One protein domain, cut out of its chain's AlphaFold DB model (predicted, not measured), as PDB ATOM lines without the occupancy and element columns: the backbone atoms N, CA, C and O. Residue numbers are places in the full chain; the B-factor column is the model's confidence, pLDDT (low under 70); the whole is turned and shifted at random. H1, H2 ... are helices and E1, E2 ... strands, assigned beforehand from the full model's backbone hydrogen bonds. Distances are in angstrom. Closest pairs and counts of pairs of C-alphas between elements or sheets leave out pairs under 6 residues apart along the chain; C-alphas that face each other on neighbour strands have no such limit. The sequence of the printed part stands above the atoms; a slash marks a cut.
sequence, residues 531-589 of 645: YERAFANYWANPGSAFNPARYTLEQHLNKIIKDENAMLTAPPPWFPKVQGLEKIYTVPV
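Overview. This is residues 531 to 589 of the 645 residues of an uncharacterized protein of Verrucomicrobia bacterium (UniProt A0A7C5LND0). Two short helices, H1 and H2, cross steeply on one side of a small two-stranded hairpin, E1 and E2, and long loops reach out at opposite ends. The loop between the helices makes one end and the loop of the hairpin makes the other, where residues 573 to 580 stick out. The 59 printed residues hold, in order, H1, H2, E1 and E2, with the sheet E1 - E2 antiparallel; the class is mixed, helices and strands, with 28 residues, under half, in named elements. The whole is only just loose, close to compact, with a radius of gyration of the C-alphas of 12.8 A and spans of 34 by 22 by 19 A.

Along the chain. Find C-alpha 531 at (148.226, 174.546, 132.409); from there H1 runs 12.1 A through residues 531 to 539. Next look at C-alpha 553, where H2, residues 553 to 563, begins its 15.0 A. E1 is residues 567 to 569, 5.8 A long. E2, residues 584 to 588, runs 12.8 A to C-alpha 588 at (149.786, 163.741, 139.274).

Arrangement. H1 and H2 touch, with the closest C-alphas, those of Ala 534 and Leu 557, 5.1 A apart; they run opposite ways at a steep tilt of 66 degrees. In both helices each O i to N i+4 pair is within hydrogen-bond range. The closest C-alphas of H2 and E2, Ile 561 and Tyr 585, are 7.2 A apart. In the hairpin E1 and E2, look for N 567 and O 586 at 2.9 A and N 569 and O 584 at 3.0 A. H1 and E1 are apart.

Size, cuts and confidence. The farthest C-alphas, those of Gly 543 and Gln 579, are 36.4 A apart. The printed part has no cut. The links H1 to H2 and E1 to E2 are long; H2 to E1 is tight. Look for low confidence, pLDDT under 70, at residues 542 to 545.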
ATOM      1  N   TYR A 531     148.963 173.692 133.342       92.81
ATOM      2  CA  TYR A 531     148.226 174.546 132.409       92.81
ATOM      3  C   TYR A 531     147.104 173.792 131.690       92.81
ATOM      4  O   TYR A 531     145.977 174.274 131.653       92.81
ATOM      5  N   GLU A 532     147.373 172.583 131.185       91.44
ATOM      6  CA  GLU A 532     146.360 171.737 130.537       91.44
ATOM      7  C   GLU A 532     145.223 171.403 131.515       91.44
ATOM      8  O   GLU A 532     144.042 171.547 131.191       91.44
ATOM      9  N   ARG A 533     145.575 171.037 132.757       90.94
ATOM     10  CA  ARG A 533     144.602 170.803 133.833       90.94
ATOM     11  C   ARG A 533     143.784 172.061 134.146       90.94
ATOM     12  O   ARG A 533     142.567 171.955 134.281       90.94
ATOM     13  N   ALA A 534     144.424 173.222 134.260       91.88
ATOM     14  CA  ALA A 534     143.756 174.484 134.559       91.88
ATOM     15  C   ALA A 534     142.814 174.903 133.429       91.88
ATOM     16  O   ALA A 534     141.664 175.227 133.699       91.88
ATOM     17  N   PHE A 535     143.257 174.833 132.173       91.69
ATOM     18  CA  PHE A 535     142.442 175.163 131.007       91.69
ATOM     19  C   PHE A 535     141.176 174.304 130.955       91.69
ATOM     20  O   PHE A 535     140.064 174.828 130.874       91.69
ATOM     21  N   ALA A 536     141.328 172.984 131.067       89.44
ATOM     22  CA  ALA A 536     140.193 172.077 131.024       89.44
ATOM     23  C   ALA A 536     139.272 172.231 132.246       89.44
ATOM     24  O   ALA A 536     138.054 172.217 132.090       89.44
ATOM     25  N   ASN A 537     139.807 172.449 133.454       88.06
ATOM     26  CA  ASN A 537     138.952 172.688 134.618       88.06
ATOM     27  C   ASN A 537     138.208 174.019 134.524       88.06
ATOM     28  O   ASN A 537     137.076 174.106 134.995       88.06
ATOM     29  N   TYR A 538     138.823 175.031 133.920       87.81
ATOM     30  CA  TYR A 538     138.239 176.352 133.750       87.81
ATOM     31  C   TYR A 538     137.117 176.343 132.703       87.81
ATOM     32  O   TYR A 538     136.075 176.940 132.938       87.81
ATOM     33  N   TRP A 539     137.277 175.635 131.582       85.50
ATOM     34  CA  TRP A 539     136.319 175.701 130.466       85.50
ATOM     35  C   TRP A 539     135.412 174.474 130.309       85.50
ATOM     36  O   TRP A 539     134.293 174.600 129.822       85.50
ATOM     37  N   ALA A 540     135.853 173.288 130.729       80.31
ATOM     38  CA  ALA A 540     135.157 172.014 130.509       80.31
ATOM     39  C   ALA A 540     134.538 171.434 131.796       80.31
ATOM     40  O   ALA A 540     134.406 170.220 131.963       80.31
ATOM     41  N   ASN A 541     134.148 172.300 132.731       76.06
ATOM     42  CA  ASN A 541     133.457 171.916 133.958       76.06
ATOM     43  C   ASN A 541     132.158 172.733 134.092       76.06
ATOM     44  O   ASN A 541     132.221 173.961 134.112       76.06
ATOM     45  N   PRO A 542     130.980 172.094 134.247       61.94
ATOM     46  CA  PRO A 542     129.703 172.801 134.367       61.94
ATOM     47  C   PRO A 542     129.604 173.782 135.545       61.94
ATOM     48  O   PRO A 542     128.715 174.628 135.559       61.94
ATOM     49  N   GLY A 543     130.481 173.662 136.550       61.53
ATOM     50  CA  GLY A 543     130.597 174.619 137.656       61.53
ATOM     51  C   GLY A 543     131.532 175.807 137.388       61.53
ATOM     52  O   GLY A 543     131.586 176.717 138.208       61.53
ATOM     53  N   SER A 544     132.255 175.812 136.268       62.94
ATOM     54  CA  SER A 544     133.361 176.734 135.985       62.94
ATOM     55  C   SER A 544     132.999 177.876 135.035       62.94
ATOM     56  O   SER A 544     133.874 178.384 134.346       62.94
ATOM     57  N   ALA A 545     131.742 178.334 134.992       66.88
ATOM     58  CA  ALA A 545     131.381 179.566 134.271       66.88
ATOM     59  C   ALA A 545     131.923 180.814 134.998       66.88
ATOM     60  O   ALA A 545     131.184 181.695 135.449       66.88
ATOM     61  N   PHE A 546     133.238 180.848 135.181       77.50
ATOM     62  CA  PHE A 546     133.980 181.960 135.721       77.50
ATOM     63  C   PHE A 546     133.830 183.142 134.773       77.50
ATOM     64  O   PHE A 546     133.822 182.986 133.557       77.50
ATOM     65  N   ASN A 547     133.709 184.339 135.339       79.56
ATOM     66  CA  ASN A 547     133.793 185.561 134.555       79.56
ATOM     67  C   ASN A 547     135.283 185.890 134.366       79.56
ATOM     68  O   ASN A 547     135.911 186.267 135.363       79.56
ATOM     69  N   PRO A 548     135.849 185.810 133.146       84.62
ATOM     70  CA  PRO A 548     137.276 186.050 132.931       84.62
ATOM     71  C   PRO A 548     137.725 187.462 133.312       84.62
ATOM     72  O   PRO A 548     138.888 187.655 133.650       84.62
ATOM     73  N   ALA A 549     136.807 188.437 133.341       86.50
ATOM     74  CA  ALA A 549     137.093 189.796 133.800       86.50
ATOM     75  C   ALA A 549     137.243 189.907 135.331       86.50
ATOM     76  O   ALA A 549     137.746 190.912 135.824       86.50
ATOM     77  N   ARG A 550     136.783 188.908 136.098       87.19
ATOM     78  CA  ARG A 550     136.874 188.877 137.572       87.19
ATOM     79  C   ARG A 550     137.787 187.777 138.104       87.19
ATOM     80  O   ARG A 550     138.324 187.925 139.196       87.19
ATOM     81  N   TYR A 551     137.912 186.672 137.375       90.12
ATOM     82  CA  TYR A 551     138.727 185.527 137.756       90.12
ATOM     83  C   TYR A 551     139.407 184.943 136.519       90.12
ATOM     84  O   TYR A 551     138.757 184.266 135.726       90.12
ATOM     85  N   THR A 552     140.690 185.231 136.323       94.12
ATOM     86  CA  THR A 552     141.422 184.877 135.098       94.12
ATOM     87  C   THR A 552     141.863 183.410 135.090       94.12
ATOM     88  O   THR A 552     141.971 182.762 136.136       94.12
ATOM     89  N   LEU A 553     142.178 182.877 133.904       94.06
ATOM     90  CA  LEU A 553     142.763 181.537 133.776       94.06
ATOM     91  C   LEU A 553     144.101 181.422 134.526       94.06
ATOM     92  O   LEU A 553     144.390 180.380 135.102       94.06
ATOM     93  N   GLU A 554     144.898 182.489 134.572       95.62
ATOM     94  CA  GLU A 554     146.163 182.518 135.312       95.62
ATOM     95  C   GLU A 554     145.947 182.405 136.828       95.62
ATOM     96  O   GLU A 554     146.602 181.609 137.502       95.62
ATOM     97  N   GLN A 555     144.962 183.124 137.376       95.38
ATOM     98  CA  GLN A 555     144.575 182.971 138.782       95.38
ATOM     99  C   GLN A 555     144.099 181.544 139.078       95.38
ATOM    100  O   GLN A 555     144.386 180.994 140.146       95.38
ATOM    101  N   HIS A 556     143.401 180.919 138.128       93.44
ATOM    102  CA  HIS A 556     142.981 179.531 138.252       93.44
ATOM    103  C   HIS A 556     144.140 178.538 138.162       93.44
ATOM    104  O   HIS A 556     144.204 177.610 138.963       93.44
ATOM    105  N   LEU A 557     145.100 178.764 137.267       95.38
ATOM    106  CA  LEU A 557     146.336 177.993 137.203       95.38
ATOM    107  C   LEU A 557     147.083 178.036 138.537       95.38
ATOM    108  O   LEU A 557     147.449 176.987 139.060       95.38
ATOM    109  N   ASN A 558     147.244 179.220 139.128       96.31
ATOM    110  CA  ASN A 558     147.894 179.370 140.431       96.31
ATOM    111  C   ASN A 558     147.149 178.605 141.535       96.31
ATOM    112  O   ASN A 558     147.778 177.968 142.383       96.31
ATOM    113  N   LYS A 559     145.809 178.589 141.493       93.88
ATOM    114  CA  LYS A 559     144.988 177.753 142.379       93.88
ATOM    115  C   LYS A 559     145.249 176.260 142.159       93.88
ATOM    116  O   LYS A 559     145.431 175.539 143.133       93.88
ATOM    117  N   ILE A 560     145.289 175.790 140.911       92.94
ATOM    118  CA  ILE A 560     145.577 174.383 140.592       92.94
ATOM    119  C   ILE A 560     146.972 173.989 141.084       92.94
ATOM    120  O   ILE A 560     147.128 172.941 141.707       92.94
ATOM    121  N   ILE A 561     147.972 174.846 140.860       95.56
ATOM    122  CA  ILE A 561     149.344 174.609 141.315       95.56
ATOM    123  C   ILE A 561     149.378 174.412 142.833       95.56
ATOM    124  O   ILE A 561     149.988 173.459 143.320       95.56
ATOM    125  N   LYS A 562     148.671 175.276 143.565       94.69
ATOM    126  CA  LYS A 562     148.585 175.234 145.024       94.69
ATOM    127  C   LYS A 562     147.808 174.021 145.554       94.69
ATOM    128  O   LYS A 562     148.244 173.396 146.515       94.69
ATOM    129  N   ASP A 563     146.667 173.693 144.951       91.75
ATOM    130  CA  ASP A 563     145.669 172.797 145.556       91.75
ATOM    131  C   ASP A 563     145.711 171.351 145.027       91.75
ATOM    132  O   ASP A 563     145.012 170.470 145.548       91.75
ATOM    133  N   GLU A 564     146.461 171.094 143.953       91.44
ATOM    134  CA  GLU A 564     146.496 169.791 143.269       91.44
ATOM    135  C   GLU A 564     147.869 169.115 143.305       91.44
ATOM    136  O   GLU A 564     148.164 168.268 142.462       91.44
ATOM    137  N   ASN A 565     148.701 169.454 144.297       90.00
ATOM    138  CA  ASN A 565     150.047 168.895 144.472       90.00
ATOM    139  C   ASN A 565     150.892 169.014 143.193       90.00
ATOM    140  O   ASN A 565     151.569 168.062 142.775       90.00
ATOM    141  N   ALA A 566     150.814 170.175 142.534       93.62
ATOM    142  CA  ALA A 566     151.663 170.422 141.388       93.62
ATOM    143  C   ALA A 566     153.122 170.507 141.835       93.62
ATOM    144  O   ALA A 566     153.444 171.031 142.900       93.62
ATOM    145  N   MET A 567     154.016 169.999 140.998       94.88
ATOM    146  CA  MET A 567     155.452 170.056 141.234       94.88
ATOM    147  C   MET A 567     156.144 170.572 139.987       94.88
ATOM    148  O   MET A 567     155.706 170.291 138.871       94.88
ATOM    149  N   LEU A 568     157.245 171.287 140.186       95.06
ATOM    150  CA  LEU A 568     158.127 171.690 139.105       95.06
ATOM    151  C   LEU A 568     158.979 170.478 138.687       95.06
ATOM    152  O   LEU A 568     159.945 170.124 139.362       95.06
ATOM    153  N   THR A 569     158.598 169.819 137.595       92.81
ATOM    154  CA  THR A 569     159.253 168.604 137.078       92.81
ATOM    155  C   THR A 569     159.810 168.847 135.683       92.81
ATOM    156  O   THR A 569     159.414 169.803 135.022       92.81
ATOM    157  N   ALA A 570     160.675 167.955 135.194       91.12
ATOM    158  CA  ALA A 570     160.922 167.890 133.755       91.12
ATOM    159  C   ALA A 570     159.586 167.682 133.003       91.12
ATOM    160  O   ALA A 570     158.673 167.052 133.566       91.12
ATOM    161  N   PRO A 571     159.441 168.201 131.770       90.25
ATOM    162  CA  PRO A 571     158.307 167.871 130.919       90.25
ATOM    163  C   PRO A 571     158.145 166.349 130.782       90.25
ATOM    164  O   PRO A 571     159.159 165.642 130.733       90.25
ATOM    165  N   PRO A 572     156.904 165.825 130.727       90.88
ATOM    166  CA  PRO A 572     156.696 164.398 130.523       90.88
ATOM    167  C   PRO A 572     157.413 163.903 129.253       90.88
ATOM    168  O   PRO A 572     157.527 164.668 128.295       90.88
ATOM    169  N   PRO A 573     157.871 162.637 129.195       89.88
ATOM    170  CA  PRO A 573     158.746 162.150 128.119       89.88
ATOM    171  C   PRO A 573     158.196 162.276 126.689       89.88
ATOM    172  O   PRO A 573     158.969 162.218 125.736       89.88
ATOM    173  N   TRP A 574     156.878 162.412 126.539       92.12
ATOM    174  CA  TRP A 574     156.176 162.582 125.263       92.12
ATOM    175  C   TRP A 574     155.958 164.050 124.858       92.12
ATOM    176  O   TRP A 574     155.403 164.306 123.792       92.12
ATOM    177  N   PHE A 575     156.378 165.019 125.676       89.06
ATOM    178  CA  PHE A 575     156.352 166.437 125.315       89.06
ATOM    179  C   PHE A 575     157.651 166.860 124.614       89.06
ATOM    180  O   PHE A 575     158.726 166.332 124.917       89.06
ATOM    181  N   PRO A 576     157.585 167.841 123.692       83.62
ATOM    182  CA  PRO A 576     158.780 168.387 123.069       83.62
ATOM    183  C   PRO A 576     159.685 169.036 124.120       83.62
ATOM    184  O   PRO A 576     159.224 169.722 125.034       83.62
ATOM    185  N   LYS A 577     160.997 168.855 123.957       83.75
ATOM    186  CA  LYS A 577     161.990 169.618 124.716       83.75
ATOM    187  C   LYS A 577     162.074 171.014 124.110       83.75
ATOM    188  O   LYS A 577     162.567 171.167 122.997       83.75
ATOM    189  N   VAL A 578     161.578 172.011 124.832       86.56
ATOM    190  CA  VAL A 578     161.630 173.418 124.420       86.56
ATOM    191  C   VAL A 578     162.748 174.109 125.196       86.56
ATOM    192  O   VAL A 578     162.828 173.978 126.417       86.56
ATOM    193  N   GLN A 579     163.627 174.819 124.488       86.69
ATOM    194  CA  GLN A 579     164.727 175.569 125.096       86.69
ATOM    195  C   GLN A 579     164.178 176.628 126.065       86.69
ATOM    196  O   GLN A 579     163.285 177.388 125.695       86.69
ATOM    197  N   GLY A 580     164.691 176.671 127.300       84.88
ATOM    198  CA  GLY A 580     164.200 177.568 128.353       84.88
ATOM    199  C   GLY A 580     162.954 177.066 129.096       84.88
ATOM    200  O   GLY A 580     162.432 177.774 129.956       84.88
ATOM    201  N   LEU A 581     162.465 175.861 128.780       85.56
ATOM    202  CA  LEU A 581     161.377 175.177 129.488       85.56
ATOM    203  C   LEU A 581     161.825 173.785 129.957       85.56
ATOM    204  O   LEU A 581     161.152 172.775 129.751       85.56
ATOM    205  N   GLU A 582     162.980 173.727 130.621       91.06
ATOM    206  CA  GLU A 582     163.555 172.491 131.162       91.06
ATOM    207  C   GLU A 582     162.716 171.914 132.307       91.06
ATOM    208  O   GLU A 582     162.787 170.715 132.589       91.06
ATOM    209  N   LYS A 583     161.916 172.758 132.970       93.94
ATOM    210  CA  LYS A 583     160.930 172.340 133.963       93.94
ATOM    211  C   LYS A 583     159.602 173.063 133.780       93.94
ATOM    212  O   LYS A 583     159.565 174.256 133.496       93.94
ATOM    213  N   ILE A 584     158.515 172.343 134.028       94.00
ATOM    214  CA  ILE A 584     157.145 172.860 134.020       94.00
ATOM    215  C   ILE A 584     156.398 172.374 135.263       94.00
ATOM    216  O   ILE A 584     156.727 171.333 135.836       94.00
ATOM    217  N   TYR A 585     155.376 173.116 135.688       96.12
ATOM    218  CA  TYR A 585     154.467 172.613 136.712       96.12
ATOM    219  C   TYR A 585     153.640 171.465 136.143       96.12
ATOM    220  O   TYR A 585     152.963 171.621 135.126       96.12
ATOM    221  N   THR A 586     153.661 170.327 136.826       95.12
ATOM    222  CA  THR A 586     152.842 169.164 136.488       95.12
ATOM    223  C   THR A 586     152.078 168.666 137.704       95.12
ATOM    224  O   THR A 586     152.588 168.720 138.824       95.12
ATOM    225  N   VAL A 587     150.875 168.143 137.489       93.75
ATOM    226  CA  VAL A 587     150.027 167.507 138.506       93.75
ATOM    227  C   VAL A 587     150.015 165.986 138.313       93.75
ATOM    228  O   VAL A 587     150.079 165.518 137.171       93.75
ATOM    229  N   PRO A 588     149.946 165.188 139.392       92.56
ATOM    230  CA  PRO A 588     149.786 163.741 139.274       92.56
ATOM    231  C   PRO A 588     148.396 163.383 138.726       92.56
ATOM    232  O   PRO A 588     147.416 164.058 139.040       92.56
ATOM    233  N   VAL A 589     148.293 162.292 137.958       91.88
ATOM    234  CA  VAL A 589     146.984 161.739 137.532       91.88
ATOM    235  C   VAL A 589     146.657 160.389 138.180       91.88
ATOM    236  O   VAL A 589     145.523 159.911 138.111       91.88
TER     237      VAL A 589